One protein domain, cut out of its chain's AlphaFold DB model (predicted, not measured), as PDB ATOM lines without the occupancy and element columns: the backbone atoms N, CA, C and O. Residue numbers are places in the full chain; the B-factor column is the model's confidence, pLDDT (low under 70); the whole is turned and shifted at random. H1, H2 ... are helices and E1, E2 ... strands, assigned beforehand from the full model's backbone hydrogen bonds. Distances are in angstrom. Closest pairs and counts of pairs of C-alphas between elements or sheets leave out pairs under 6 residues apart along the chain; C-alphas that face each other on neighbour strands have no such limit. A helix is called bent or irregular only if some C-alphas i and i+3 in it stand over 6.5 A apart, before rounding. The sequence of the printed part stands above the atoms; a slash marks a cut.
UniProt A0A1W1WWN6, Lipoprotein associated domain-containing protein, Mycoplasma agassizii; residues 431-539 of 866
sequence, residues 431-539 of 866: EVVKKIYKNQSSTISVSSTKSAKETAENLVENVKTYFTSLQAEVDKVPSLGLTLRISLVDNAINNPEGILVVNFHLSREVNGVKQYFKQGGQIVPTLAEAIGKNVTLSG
ATOM      1  N   GLU A 431     268.498 287.422 205.968       93.94
ATOM      2  CA  GLU A 431     268.014 286.464 206.972       93.94
ATOM      3  C   GLU A 431     268.957 286.365 208.173       93.94
ATOM      4  O   GLU A 431     268.492 286.375 209.316       93.94
ATOM      5  N   VAL A 432     270.273 286.340 207.931       93.88
ATOM      6  CA  VAL A 432     271.292 286.335 208.994       93.88
ATOM      7  C   VAL A 432     271.181 287.590 209.853       93.88
ATOM      8  O   VAL A 432     271.034 287.501 211.071       93.88
ATOM      9  N   VAL A 433     271.177 288.766 209.226       94.44
ATOM     10  CA  VAL A 433     271.081 290.054 209.920       94.44
ATOM     11  C   VAL A 433     269.794 290.151 210.740       94.44
ATOM     12  O   VAL A 433     269.832 290.531 211.912       94.44
ATOM     13  N   LYS A 434     268.654 289.747 210.165       94.06
ATOM     14  CA  LYS A 434     267.366 289.713 210.869       94.06
ATOM     15  C   LYS A 434     267.421 288.817 212.109       94.06
ATOM     16  O   LYS A 434     266.874 289.181 213.151       94.06
ATOM     17  N   LYS A 435     268.094 287.664 212.025       92.44
ATOM     18  CA  LYS A 435     268.302 286.756 213.162       92.44
ATOM     19  C   LYS A 435     269.173 287.399 214.246       92.44
ATOM     20  O   LYS A 435     268.775 287.372 215.407       92.44
ATOM     21  N   ILE A 436     270.286 288.038 213.876       93.56
ATOM     22  CA  ILE A 436     271.179 288.739 214.816       93.56
ATOM     23  C   ILE A 436     270.409 289.833 215.578       93.56
ATOM     24  O   ILE A 436     270.420 289.859 216.810       93.56
ATOM     25  N   TYR A 437     269.652 290.684 214.876       93.31
ATOM     26  CA  TYR A 437     268.816 291.704 215.521       93.31
ATOM     27  C   TYR A 437     267.742 291.106 216.439       93.31
ATOM     28  O   TYR A 437     267.477 291.653 217.515       93.31
ATOM     29  N   LYS A 438     267.105 289.999 216.034       90.44
ATOM     30  CA  LYS A 438     266.064 289.324 216.825       90.44
ATOM     31  C   LYS A 438     266.621 288.709 218.111       90.44
ATOM     32  O   LYS A 438     265.945 288.780 219.132       90.44
ATOM     33  N   ASN A 439     267.832 288.157 218.067       87.25
ATOM     34  CA  ASN A 439     268.465 287.479 219.200       87.25
ATOM     35  C   ASN A 439     268.897 288.438 220.321       87.25
ATOM     36  O   ASN A 439     268.986 288.025 221.473       87.25
ATOM     37  N   GLN A 440     269.132 289.717 220.014       90.06
ATOM     38  CA  GLN A 440     269.450 290.707 221.040       90.06
ATOM     39  C   GLN A 440     268.204 291.076 221.857       90.06
ATOM     40  O   GLN A 440     267.189 291.482 221.291       90.06
ATOM     41  N   SER A 441     268.274 291.013 223.185       87.31
ATOM     42  CA  SER A 441     267.198 291.530 224.042       87.31
ATOM     43  C   SER A 441     267.041 293.047 223.875       87.31
ATOM     44  O   SER A 441     268.024 293.756 223.655       87.31
ATOM     45  N   SER A 442     265.810 293.555 223.989       90.31
ATOM     46  CA  SER A 442     265.535 294.999 224.067       90.31
ATOM     47  C   SER A 442     265.960 295.608 225.405       90.31
ATOM     48  O   SER A 442     266.032 296.827 225.520       90.31
ATOM     49  N   THR A 443     266.260 294.778 226.404       92.38
ATOM     50  CA  THR A 443     266.731 295.196 227.725       92.38
ATOM     51  C   THR A 443     267.946 294.377 228.158       92.38
ATOM     52  O   THR A 443     268.002 293.164 227.940       92.38
ATOM     53  N   ILE A 444     268.923 295.030 228.785       93.50
ATOM     54  CA  ILE A 444     270.072 294.384 229.426       93.50
ATOM     55  C   ILE A 444     270.200 294.947 230.835       93.50
ATOM     56  O   ILE A 444     270.357 296.155 231.012       93.50
ATOM     57  N   SER A 445     270.170 294.068 231.832       91.38
ATOM     58  CA  SER A 445     270.487 294.450 233.206       91.38
ATOM     59  C   SER A 445     271.999 294.582 233.365       91.38
ATOM     60  O   SER A 445     272.748 293.661 233.037       91.38
ATOM     61  N   VAL A 446     272.448 295.715 233.886       91.12
ATOM     62  CA  VAL A 446     273.852 296.017 234.164       91.12
ATOM     63  C   VAL A 446     274.063 296.176 235.668       91.12
ATOM     64  O   VAL A 446     273.155 296.558 236.401       91.12
ATOM     65  N   SER A 447     275.277 295.899 236.137       86.25
ATOM     66  CA  SER A 447     275.722 296.262 237.482       86.25
ATOM     67  C   SER A 447     276.895 297.218 237.326       86.25
ATOM     68  O   SER A 447     277.986 296.808 236.931       86.25
ATOM     69  N   SER A 448     276.646 298.511 237.530       87.06
ATOM     70  CA  SER A 448     277.650 299.557 237.343       87.06
ATOM     71  C   SER A 448     277.639 300.533 238.510       87.06
ATOM     72  O   SER A 448     276.586 300.972 238.969       87.06
ATOM     73  N   THR A 449     278.831 300.903 238.975       88.94
ATOM     74  CA  THR A 449     279.022 301.979 239.957       88.94
ATOM     75  C   THR A 449     278.948 303.368 239.321       88.94
ATOM     76  O   THR A 449     278.771 304.352 240.041       88.94
ATOM     77  N   LYS A 450     279.053 303.454 237.987       89.50
ATOM     78  CA  LYS A 450     278.881 304.685 237.210       89.50
ATOM     79  C   LYS A 450     277.397 304.981 236.987       89.50
ATOM     80  O   LYS A 450     276.567 304.071 236.918       89.50
ATOM     81  N   SER A 451     277.070 306.255 236.826       90.19
ATOM     82  CA  SER A 451     275.778 306.715 236.315       90.19
ATOM     83  C   SER A 451     275.645 306.471 234.804       90.19
ATOM     84  O   SER A 451     276.629 306.224 234.094       90.19
ATOM     85  N   ALA A 452     274.417 306.566 234.291       90.38
ATOM     86  CA  ALA A 452     274.154 306.498 232.854       90.38
ATOM     87  C   ALA A 452     274.863 307.639 232.096       90.38
ATOM     88  O   ALA A 452     275.408 307.418 231.015       90.38
ATOM     89  N   LYS A 453     274.941 308.833 232.700       88.19
ATOM     90  CA  LYS A 453     275.657 309.994 232.151       88.19
ATOM     91  C   LYS A 453     277.168 309.782 232.039       88.19
ATOM     92  O   LYS A 453     277.706 309.951 230.953       88.19
ATOM     93  N   GLU A 454     277.835 309.343 233.109       88.94
ATOM     94  CA  GLU A 454     279.280 309.029 233.075       88.94
ATOM     95  C   GLU A 454     279.596 307.915 232.067       88.94
ATOM     96  O   GLU A 454     280.655 307.882 231.441       88.94
ATOM     97  N   THR A 455     278.663 306.978 231.889       91.44
ATOM     98  CA  THR A 455     278.805 305.906 230.902       91.44
ATOM     99  C   THR A 455     278.734 306.443 229.472       91.44
ATOM    100  O   THR A 455     279.517 306.013 228.621       91.44
ATOM    101  N   ALA A 456     277.842 307.401 229.210       91.94
ATOM    102  CA  ALA A 456     277.638 307.991 227.890       91.94
ATOM    103  C   ALA A 456     278.855 308.784 227.369       91.94
ATOM    104  O   ALA A 456     279.048 308.847 226.157       91.94
ATOM    105  N   GLU A 457     279.704 309.325 228.251       90.50
ATOM    106  CA  GLU A 457     280.911 310.091 227.878       90.50
ATOM    107  C   GLU A 457     281.939 309.261 227.091       90.50
ATOM    108  O   GLU A 457     282.633 309.789 226.225       90.50
ATOM    109  N   ASN A 458     282.011 307.949 227.342       91.06
ATOM    110  CA  ASN A 458     282.818 307.006 226.562       91.06
ATOM    111  C   ASN A 458     282.004 305.747 226.242       91.06
ATOM    112  O   ASN A 458     282.308 304.640 226.694       91.06
ATOM    113  N   LEU A 459     280.913 305.957 225.497       92.31
ATOM    114  CA  LEU A 459     279.868 304.964 225.276       92.31
ATOM    115  C   LEU A 459     280.414 303.599 224.850       92.31
ATOM    116  O   LEU A 459     280.170 302.612 225.533       92.31
ATOM    117  N   VAL A 460     281.126 303.544 223.719       89.00
ATOM    118  CA  VAL A 460     281.519 302.278 223.078       89.00
ATOM    119  C   VAL A 460     282.381 301.440 224.014       89.00
ATOM    120  O   VAL A 460     282.097 300.262 224.214       89.00
ATOM    121  N   GLU A 461     283.390 302.051 224.636       90.06
ATOM    122  CA  GLU A 461     284.297 301.351 225.545       90.06
ATOM    123  C   GLU A 461     283.579 300.887 226.817       90.06
ATOM    124  O   GLU A 461     283.799 299.766 227.274       90.06
ATOM    125  N   ASN A 462     282.682 301.714 227.362       92.12
ATOM    126  CA  ASN A 462     281.975 301.391 228.598       92.12
ATOM    127  C   ASN A 462     280.884 300.322 228.415       92.12
ATOM    128  O   ASN A 462     280.575 299.623 229.377       92.12
ATOM    129  N   VAL A 463     280.287 300.185 227.221       92.88
ATOM    130  CA  VAL A 463     279.172 299.244 226.989       92.88
ATOM    131  C   VAL A 463     279.559 297.990 226.208       92.88
ATOM    132  O   VAL A 463     278.752 297.065 226.138       92.88
ATOM    133  N   LYS A 464     280.772 297.905 225.640       89.44
ATOM    134  CA  LYS A 464     281.193 296.772 224.787       89.44
ATOM    135  C   LYS A 464     280.981 295.401 225.432       89.44
ATOM    136  O   LYS A 464     280.581 294.458 224.756       89.44
ATOM    137  N   THR A 465     281.203 295.289 226.742       90.19
ATOM    138  CA  THR A 465     281.076 294.028 227.487       90.19
ATOM    139  C   THR A 465     279.631 293.526 227.528       90.19
ATOM    140  O   THR A 465     279.405 292.316 227.528       90.19
ATOM    141  N   TYR A 466     278.651 294.434 227.468       91.62
ATOM    142  CA  TYR A 466     277.221 294.111 227.457       91.62
ATOM    143  C   TYR A 466     276.734 293.574 226.106       91.62
ATOM    144  O   TYR A 466     275.683 292.941 226.042       91.62
ATOM    145  N   PHE A 467     277.504 293.775 225.035       92.38
ATOM    146  CA  PHE A 467     277.176 293.320 223.681       92.38
ATOM    147  C   PHE A 467     278.064 292.161 223.205       92.38
ATOM    148  O   PHE A 467     278.096 291.856 222.017       92.38
ATOM    149  N   THR A 468     278.753 291.469 224.116       90.31
ATOM    150  CA  THR A 468     279.627 290.325 223.788       90.31
ATOM    151  C   THR A 468     278.871 289.170 223.134       90.31
ATOM    152  O   THR A 468     279.337 288.637 222.133       90.31
ATOM    153  N   SER A 469     277.674 288.828 223.620       88.38
ATOM    154  CA  SER A 469     276.826 287.805 222.988       88.38
ATOM    155  C   SER A 469     276.405 288.193 221.569       88.38
ATOM    156  O   SER A 469     276.368 287.347 220.681       88.38
ATOM    157  N   LEU A 470     276.114 289.477 221.339       91.69
ATOM    158  CA  LEU A 470     275.782 289.986 220.012       91.69
ATOM    159  C   LEU A 470     276.993 289.939 219.079       91.69
ATOM    160  O   LEU A 470     276.868 289.523 217.930       91.69
ATOM    161  N   GLN A 471     278.161 290.332 219.588       92.62
ATOM    162  CA  GLN A 471     279.420 290.244 218.861       92.62
ATOM    163  C   GLN A 471     279.735 288.789 218.486       92.62
ATOM    164  O   GLN A 471     280.043 288.523 217.334       92.62
ATOM    165  N   ALA A 472     279.522 287.831 219.392       91.31
ATOM    166  CA  ALA A 472     279.708 286.410 219.105       91.31
ATOM    167  C   ALA A 472     278.778 285.890 217.990       91.31
ATOM    168  O   ALA A 472     279.169 285.009 217.227       91.31
ATOM    169  N   GLU A 473     277.554 286.416 217.863       92.12
ATOM    170  CA  GLU A 473     276.670 286.086 216.733       92.12
ATOM    171  C   GLU A 473     277.171 286.680 215.408       92.12
ATOM    172  O   GLU A 473     277.045 286.036 214.368       92.12
ATOM    173  N   VAL A 474     277.759 287.880 215.439       93.25
ATOM    174  CA  VAL A 474     278.410 288.504 214.273       93.25
ATOM    175  C   VAL A 474     279.647 287.706 213.850       93.25
ATOM    176  O   VAL A 474     279.828 287.428 212.665       93.25
ATOM    177  N   ASP A 475     280.448 287.253 214.813       92.31
ATOM    178  CA  ASP A 475     281.697 286.522 214.575       92.31
ATOM    179  C   ASP A 475     281.474 285.118 213.979       92.31
ATOM    180  O   ASP A 475     282.383 284.553 213.373       92.31
ATOM    181  N   LYS A 476     280.258 284.554 214.079       90.75
ATOM    182  CA  LYS A 476     279.881 283.282 213.426       90.75
ATOM    183  C   LYS A 476     279.779 283.382 211.901       90.75
ATOM    184  O   LYS A 476     279.742 282.350 211.234       90.75
ATOM    185  N   VAL A 477     279.701 284.591 211.341       91.94
ATOM    186  CA  VAL A 477     279.508 284.835 209.899       91.94
ATOM    187  C   VAL A 477     280.571 285.787 209.331       91.94
ATOM    188  O   VAL A 477     280.238 286.813 208.730       91.94
ATOM    189  N   PRO A 478     281.871 285.458 209.472       90.06
ATOM    190  CA  PRO A 478     282.959 286.362 209.098       90.06
ATOM    191  C   PRO A 478     282.966 286.695 207.599       90.06
ATOM    192  O   PRO A 478     283.385 287.783 207.211       90.06
ATOM    193  N   SER A 479     282.439 285.802 206.752       88.44
ATOM    194  CA  SER A 479     282.346 286.005 205.302       88.44
ATOM    195  C   SER A 479     281.465 287.189 204.891       88.44
ATOM    196  O   SER A 479     281.644 287.723 203.800       88.44
ATOM    197  N   LEU A 480     280.549 287.636 205.757       92.38
ATOM    198  CA  LEU A 480     279.676 288.780 205.487       92.38
ATOM    199  C   LEU A 480     280.322 290.138 205.814       92.38
ATOM    200  O   LEU A 480     279.736 291.173 205.485       92.38
ATOM    201  N   GLY A 481     281.485 290.155 206.479       91.75
ATOM    202  CA  GLY A 481     282.197 291.387 206.843       91.75
ATOM    203  C   GLY A 481     281.389 292.334 207.739       91.75
ATOM    204  O   GLY A 481     281.533 293.554 207.645       91.75
ATOM    205  N   LEU A 482     280.485 291.792 208.563       94.56
ATOM    206  CA  LEU A 482     279.612 292.583 209.428       94.56
ATOM    207  C   LEU A 482     280.402 293.223 210.580       94.56
ATOM    208  O   LEU A 482     281.270 292.612 211.191       94.56
ATOM    209  N   THR A 483     280.060 294.465 210.905       93.38
ATOM    210  CA  THR A 483     280.612 295.258 212.005       93.38
ATOM    211  C   THR A 483     279.473 295.776 212.875       93.38
ATOM    212  O   THR A 483     278.549 296.424 212.366       93.38
ATOM    213  N   LEU A 484     279.570 295.535 214.183       93.56
ATOM    214  CA  LEU A 484     278.669 296.082 215.192       93.56
ATOM    215  C   LEU A 484     279.051 297.527 215.529       93.56
ATOM    216  O   LEU A 484     280.211 297.838 215.799       93.56
ATOM    217  N   ARG A 485     278.062 298.417 215.543       90.38
ATOM    218  CA  ARG A 485     278.215 299.817 215.942       90.38
ATOM    219  C   ARG A 485     277.164 300.171 216.978       90.38
ATOM    220  O   ARG A 485     276.019 299.744 216.856       90.38
ATOM    221  N   ILE A 486     277.557 300.965 217.969       92.56
ATOM    222  CA  ILE A 486     276.703 301.387 219.081       92.56
ATOM    223  C   ILE A 486     276.722 302.915 219.153       92.56
ATOM    224  O   ILE A 486     277.785 303.528 219.052       92.56
ATOM    225  N   SER A 487     275.554 303.526 219.317       91.06
ATOM    226  CA  SER A 487     275.368 304.974 219.422       91.06
ATOM    227  C   SER A 487     274.292 305.327 220.451       91.06
ATOM    228  O   SER A 487     273.487 304.483 220.841       91.06
ATOM    229  N   LEU A 488     274.268 306.583 220.898       89.94
ATOM    230  CA  LEU A 488     273.178 307.111 221.726       89.94
ATOM    231  C   LEU A 488     271.925 307.360 220.875       89.94
ATOM    232  O   LEU A 488     272.022 307.595 219.670       89.94
ATOM    233  N   VAL A 489     270.764 307.322 221.525       88.81
ATOM    234  CA  VAL A 489     269.494 307.830 220.985       88.81
ATOM    235  C   VAL A 489     269.158 309.194 221.589       88.81
ATOM    236  O   VAL A 489     269.733 309.591 222.607       88.81
ATOM    237  N   ASP A 490     268.191 309.896 221.005       81.88
ATOM    238  CA  ASP A 490     267.626 311.092 221.630       81.88
ATOM    239  C   ASP A 490     267.014 310.737 222.991       81.88
ATOM    240  O   ASP A 490     266.338 309.715 223.134       81.88
ATOM    241  N   ASN A 491     267.267 311.573 224.003       84.00
ATOM    242  CA  ASN A 491     266.854 311.330 225.392       84.00
ATOM    243  C   ASN A 491     267.341 309.977 225.956       84.00
ATOM    244  O   ASN A 491     266.665 309.352 226.770       84.00
ATOM    245  N   ALA A 492     268.530 309.521 225.538       89.12
ATOM    246  CA  ALA A 492     269.109 308.240 225.949       89.12
ATOM    247  C   ALA A 492     269.331 308.074 227.459       89.12
ATOM    248  O   ALA A 492     269.391 306.945 227.939       89.12
ATOM    249  N   ILE A 493     269.523 309.160 228.205       90.56
ATOM    250  CA  ILE A 493     269.977 309.109 229.598       90.56
ATOM    251  C   ILE A 493     268.795 309.377 230.528       90.56
ATOM    252  O   ILE A 493     268.239 310.471 230.530       90.56
ATOM    253  N   ASN A 494     268.472 308.403 231.377       87.69
ATOM    254  CA  ASN A 494     267.559 308.561 232.504       87.69
ATOM    255  C   ASN A 494     268.315 308.196 233.791       87.69
ATOM    256  O   ASN A 494     268.253 307.078 234.306       87.69
ATOM    257  N   ASN A 495     269.093 309.165 234.281       82.62
ATOM    258  CA  ASN A 495     269.872 309.043 235.513       82.62
ATOM    259  C   ASN A 495     269.023 308.675 236.752       82.62
ATOM    260  O   ASN A 495     269.496 307.849 237.535       82.62
ATOM    261  N   PRO A 496     267.799 309.210 236.944       78.12
ATOM    262  CA  PRO A 496     266.962 308.866 238.103       78.12
ATOM    263  C   PRO A 496     266.576 307.394 238.169       78.12
ATOM    264  O   PRO A 496     266.559 306.790 239.242       78.12
ATOM    265  N   GLU A 497     266.308 306.791 237.015       83.12
ATOM    266  CA  GLU A 497     265.978 305.371 236.932       83.12
ATOM    267  C   GLU A 497     267.221 304.483 236.788       83.12
ATOM    268  O   GLU A 497     267.120 303.263 236.928       83.12
ATOM    269  N   GLY A 498     268.405 305.074 236.584       88.75
ATOM    270  CA  GLY A 498     269.647 304.338 236.342       88.75
ATOM    271  C   GLY A 498     269.627 303.638 234.983       88.75
ATOM    272  O   GLY A 498     270.059 302.485 234.869       88.75
ATOM    273  N   ILE A 499     269.072 304.314 233.974       93.31
ATOM    274  CA  ILE A 499     268.814 303.773 232.640       93.31
ATOM    275  C   ILE A 499     269.603 304.545 231.578       93.31
ATOM    276  O   ILE A 499     269.636 305.777 231.568       93.31
ATOM    277  N   LEU A 500     270.197 303.795 230.650       95.38
ATOM    278  CA  LEU A 500     270.803 304.296 229.420       95.38
ATOM    279  C   LEU A 500     270.206 303.549 228.223       95.38
ATOM    280  O   LEU A 500     270.301 302.327 228.152       95.38
ATOM    281  N   VAL A 501     269.623 304.257 227.263       95.88
ATOM    282  CA  VAL A 501     269.143 303.671 226.008       95.88
ATOM    283  C   VAL A 501     270.202 303.868 224.933       95.88
ATOM    284  O   VAL A 501     270.637 304.983 224.658       95.88
ATOM    285  N   VAL A 502     270.613 302.773 224.305       94.94
ATOM    286  CA  VAL A 502     271.575 302.784 223.201       94.94
ATOM    287  C   VAL A 502     270.928 302.206 221.956       94.94
ATOM    288  O   VAL A 502     270.074 301.329 222.043       94.94
ATOM    289  N   ASN A 503     271.337 302.673 220.789       93.06
ATOM    290  CA  ASN A 503     271.007 302.041 219.524       93.06
ATOM    291  C   ASN A 503     272.215 301.238 219.056       93.06
ATOM    292  O   ASN A 503     273.335 301.750 219.076       93.06
ATOM    293  N   PHE A 504     271.999 300.007 218.604       93.19
ATOM    294  CA  PHE A 504     273.013 299.306 217.831       93.19
ATOM    295  C   PHE A 504     272.549 299.082 216.399       93.19
ATOM    296  O   PHE A 504     271.368 298.839 216.130       93.19
ATOM    297  N   HIS A 505     273.504 299.123 215.481       93.50
ATOM    298  CA  HIS A 505     273.284 298.803 214.084       93.50
ATOM    299  C   HIS A 505     274.444 297.984 213.525       93.50
ATOM    300  O   HIS A 505     275.595 298.107 213.950       93.50
ATOM    301  N   LEU A 506     274.117 297.141 212.551       95.62
ATOM    302  CA  LEU A 506     275.090 296.385 211.777       95.62
ATOM    303  C   LEU A 506     275.449 297.164 210.511       95.62
ATOM    304  O   LEU A 506     274.603 297.813 209.889       95.62
ATOM    305  N   SER A 507     276.715 297.082 210.126       94.94
ATOM    306  CA  SER A 507     277.238 297.644 208.880       94.94
ATOM    307  C   SER A 507     278.243 296.688 208.253       94.94
ATOM    308  O   SER A 507     278.759 295.822 208.946       94.94
ATOM    309  N   ARG A 508     278.540 296.842 206.969       94.88
ATOM    310  CA  ARG A 508     279.672 296.176 206.309       94.88
ATOM    311  C   ARG A 508     280.280 297.092 205.263       94.88
ATOM    312  O   ARG A 508     279.655 298.079 204.869       94.88
ATOM    313  N   GLU A 509     281.462 296.744 204.786       92.38
ATOM    314  CA  GLU A 509     282.111 297.430 203.674       92.38
ATOM    315  C   GLU A 509     282.276 296.463 202.502       92.38
ATOM    316  O   GLU A 509     282.869 295.398 202.647       92.38
ATOM    317  N   VAL A 510     281.710 296.817 201.348       88.00
ATOM    318  CA  VAL A 510     281.788 296.015 200.120       88.00
ATOM    319  C   VAL A 510     282.283 296.924 199.007       88.00
ATOM    320  O   VAL A 510     281.665 297.951 198.730       88.00
ATOM    321  N   ASN A 511     283.402 296.564 198.372       86.88
ATOM    322  CA  ASN A 511     284.031 297.346 197.299       86.88
ATOM    323  C   ASN A 511     284.282 298.824 197.677       86.88
ATOM    324  O   ASN A 511     284.060 299.721 196.868       86.88
ATOM    325  N   GLY A 512     284.691 299.085 198.924       87.06
ATOM    326  CA  GLY A 512     284.939 300.441 199.440       87.06
ATOM    327  C   GLY A 512     283.678 301.261 199.746       87.06
ATOM    328  O   GLY A 512     283.783 302.424 200.134       87.06
ATOM    329  N   VAL A 513     282.481 300.682 199.601       89.94
ATOM    330  CA  VAL A 513     281.208 301.333 199.938       89.94
ATOM    331  C   VAL A 513     280.672 300.758 201.243       89.94
ATOM    332  O   VAL A 513     280.440 299.552 201.366       89.94
ATOM    333  N   LYS A 514     280.438 301.633 202.227       93.00
ATOM    334  CA  LYS A 514     279.773 301.255 203.476       93.00
ATOM    335  C   LYS A 514     278.283 301.054 203.251       93.00
ATOM    336  O   LYS A 514     277.606 301.889 202.660       93.00
ATOM    337  N   GLN A 515     277.787 299.942 203.768       94.44
ATOM    338  CA  GLN A 515     276.387 299.553 203.741       94.44
ATOM    339  C   GLN A 515     275.902 299.358 205.173       94.44
ATOM    340  O   GLN A 515     276.634 298.836 206.018       94.44
ATOM    341  N   TYR A 516     274.663 299.753 205.438       94.88
ATOM    342  CA  TYR A 516     274.021 299.604 206.739       94.88
ATOM    343  C   TYR A 516     272.790 298.718 206.619       94.88
ATOM    344  O   TYR A 516     272.232 298.563 205.532       94.88
ATOM    345  N   PHE A 517     272.358 298.149 207.742       95.25
ATOM    346  CA  PHE A 517     271.233 297.227 207.743       95.25
ATOM    347  C   PHE A 517     270.114 297.647 208.683       95.25
ATOM    348  O   PHE A 517     270.341 297.872 209.875       95.25
ATOM    349  N   LYS A 518     268.889 297.608 208.158       94.50
ATOM    350  CA  LYS A 518     267.662 297.652 208.957       94.50
ATOM    351  C   LYS A 518     267.471 296.376 209.757       94.50
ATOM    352  O   LYS A 518     267.931 295.306 209.362       94.50
ATOM    353  N   GLN A 519     266.685 296.463 210.830       92.94
ATOM    354  CA  GLN A 519     266.315 295.302 211.653       92.94
ATOM    355  C   GLN A 519     265.674 294.162 210.838       92.94
ATOM    356  O   GLN A 519     265.829 292.989 211.167       92.94
ATOM    357  N   GLY A 520     264.976 294.500 209.747       89.31
ATOM    358  CA  GLY A 520     264.395 293.530 208.814       89.31
ATOM    359  C   GLY A 520     265.395 292.840 207.874       89.31
ATOM    360  O   GLY A 520     264.971 291.983 207.106       89.31
ATOM    361  N   GLY A 521     266.682 293.209 207.912       90.88
ATOM    362  CA  GLY A 521     267.741 292.696 207.035       90.88
ATOM    363  C   GLY A 521     267.961 293.493 205.742       90.88
ATOM    364  O   GLY A 521     268.880 293.190 204.986       90.88
ATOM    365  N   GLN A 522     267.159 294.534 205.495       92.94
ATOM    366  CA  GLN A 522     267.275 295.385 204.306       92.94
ATOM    367  C   GLN A 522     268.561 296.220 204.332       92.94
ATOM    368  O   GLN A 522     268.878 296.831 205.356       92.94
ATOM    369  N   ILE A 523     269.244 296.289 203.189       92.81
ATOM    370  CA  ILE A 523     270.459 297.086 202.986       92.81
ATOM    371  C   ILE A 523     270.074 298.532 202.663       92.81
ATOM    372  O   ILE A 523     269.209 298.767 201.820       92.81
ATOM    373  N   VAL A 524     270.742 299.494 203.298       92.88
ATOM    374  CA  VAL A 524     270.585 300.930 203.036       92.88
ATOM    375  C   VAL A 524     271.940 301.639 202.929       92.88
ATOM    376  O   VAL A 524     272.920 301.196 203.542       92.88
ATOM    377  N   PRO A 525     272.025 302.731 202.144       90.06
ATOM    378  CA  PRO A 525     273.288 303.417 201.874       90.06
ATOM    379  C   PRO A 525     273.739 304.345 203.009       90.06
ATOM    380  O   PRO A 525     274.924 304.650 203.109       90.06
ATOM    381  N   THR A 526     272.823 304.799 203.869       89.50
ATOM    382  CA  THR A 526     273.126 305.765 204.932       89.50
ATOM    383  C   THR A 526     272.783 305.226 206.314       89.50
ATOM    384  O   THR A 526     271.879 304.407 206.488       89.50
ATOM    385  N   LEU A 527     273.494 305.724 207.329       86.75
ATOM    386  CA  LEU A 527     273.222 305.375 208.720       86.75
ATOM    387  C   LEU A 527     271.827 305.843 209.174       86.75
ATOM    388  O   LEU A 527     271.151 305.131 209.912       86.75
ATOM    389  N   ALA A 528     271.382 307.014 208.711       86.50
ATOM    390  CA  ALA A 528     270.085 307.584 209.079       86.50
ATOM    391  C   ALA A 528     268.910 306.680 208.665       86.50
ATOM    392  O   ALA A 528     267.927 306.554 209.392       86.50
ATOM    393  N   GLU A 529     269.026 305.995 207.526       87.06
ATOM    394  CA  GLU A 529     267.995 305.081 207.028       87.06
ATOM    395  C   GLU A 529     268.007 303.710 207.711       87.06
ATOM    396  O   GLU A 529     267.037 302.960 207.591       87.06
ATOM    397  N   ALA A 530     269.093 303.348 208.402       85.25
ATOM    398  CA  ALA A 530     269.270 302.008 208.943       85.25
ATOM    399  C   ALA A 530     268.307 301.705 210.089       85.25
ATOM    400  O   ALA A 530     267.945 300.550 210.243       85.25
ATOM    401  N   ILE A 531     267.870 302.709 210.863       82.69
ATOM    402  CA  ILE A 531     266.958 302.557 212.015       82.69
ATOM    403  C   ILE A 531     267.292 301.269 212.799       82.69
ATOM    404  O   ILE A 531     266.584 300.257 212.720       82.69
ATOM    405  N   GLY A 532     268.440 301.285 213.489       87.69
ATOM    406  CA  GLY A 532     268.952 300.148 214.261       87.69
ATOM    407  C   GLY A 532     268.027 299.741 215.411       87.69
ATOM    408  O   GLY A 532     266.890 300.205 215.514       87.69
ATOM    409  N   LYS A 533     268.497 298.893 216.323       92.06
ATOM    410  CA  LYS A 533     267.694 298.427 217.459       92.06
ATOM    411  C   LYS A 533     268.065 299.157 218.744       92.06
ATOM    412  O   LYS A 533     269.224 299.152 219.153       92.06
ATOM    413  N   ASN A 534     267.054 299.736 219.389       94.25
ATOM    414  CA  ASN A 534     267.195 300.332 220.712       94.25
ATOM    415  C   ASN A 534     267.274 299.233 221.774       94.25
ATOM    416  O   ASN A 534     266.493 298.278 221.758       94.25
ATOM    417  N   VAL A 535     268.216 299.391 222.693       94.88
ATOM    418  CA  VAL A 535     268.457 298.506 223.824       94.88
ATOM    419  C   VAL A 535     268.551 299.361 225.078       94.88
ATOM    420  O   VAL A 535     269.373 300.273 225.167       94.88
ATOM    421  N   THR A 536     267.700 299.058 226.046       95.69
ATOM    422  CA  THR A 536     267.665 299.717 227.347       95.69
ATOM    423  C   THR A 536     268.611 298.999 228.299       95.69
ATOM    424  O   THR A 536     268.395 297.841 228.649       95.69
ATOM    425  N   LEU A 537     269.659 299.687 228.729       95.38
ATOM    426  CA  LEU A 537     270.601 299.224 229.740       95.38
ATOM    427  C   LEU A 537     270.129 299.737 231.109       95.38
ATOM    428  O   LEU A 537     270.104 300.949 231.325       95.38
ATOM    429  N   SER A 538     269.734 298.845 232.019       92.88
ATOM    430  CA  SER A 538     269.154 299.199 233.326       92.88
ATOM    431  C   SER A 538     269.993 298.676 234.492       92.88
ATOM    432  O   SER A 538     270.438 297.534 234.476       92.88
ATOM    433  N   GLY A 539     270.202 299.500 235.522       89.88
ATOM    434  CA  GLY A 539     271.003 299.135 236.703       89.88
ATOM    435  C   GLY A 539     272.286 299.953 236.886       89.88
ATOM    436  O   GLY A 539     273.178 299.555 237.637       89.88
TER     437      GLY A 539
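Overview. This is residues 431 to 539 of the 866 residues of the protein "Lipoprotein associated domain-containing protein" of Mycoplasma agassizii (UniProt A0A1W1WWN6). One long, strongly twisted sheet runs along this elongated domain, built on strand E3, with E2 on one side of it, E4 and E5 sharing the other, and short E1 beside E5. Helices H2 and H3 pack over one face, H1 packs on H3, and small H4 lies over E4, away from the other helices. The 109 printed residues hold four named helices and five named strands, H1 E1 H2 H3 E2 E3 E4 H4 E5; the branched sheet is mixed, as is the class, helices and strands. E2, E3 and E4 form a meander, each the antiparallel neighbour of the one before. The whole is compact, with a radius of gyration of the C-alphas of 14.2 A and spans of 44 by 26 by 21 A.

Arrangement. Begin at E3, residues 499 to 510, in a hairpin with E2, residues 483 to 494; N 485 and O 505 are 3.0 A apart. On its other side find antiparallel E5, residues 533 to 538, with N 502 and O 535 2.9 A apart, and E4, residues 513 to 517, a hairpin with E3, with N 508 and O 515 2.9 A apart. E1, residues 443 to 445, is parallel to E5; N 444 and O 536 are 2.9 A apart. H3, residues 459 to 475, is on the sheet and irregular, C-alphas 466 and 469 being 7.7 A apart; its closest C-alphas with E2 are Val 460 and Ile 486, 6.3 A. H1, residues 431 to 439, touches residues 470 to 474 of H3, closest at C-alphas Ile 436 and Glu 473, 6.4 A. H2, residues 452 to 456, only just touches H3, only at the corner, with 3 pairs of C-alphas within 8 A. H4, residues 527 to 530, is over E4 at a height over the sheet of 7.2 A. O i to N i+4 pairs are within hydrogen-bond range throughout H1 and H2 and in 7 of 13 in H3; H4 is too short for one.

Along the chain. Find C-alpha 431, where H1 begins, at (268.014, 286.464, 206.972). E3 runs 35.9 A from C-alpha 499 at (268.814, 303.773, 232.640); E2 spans 27.7 A and H3 21.4 A. E5 ends at C-alpha 538, (269.154, 299.199, 233.326).

Size, cuts and confidence. The C-alphas farthest apart, Pro 496 and Asn 511, are 45.7 A apart. The printed part has no cut, no link is long, and no printed residue is under 70 in pLDDT.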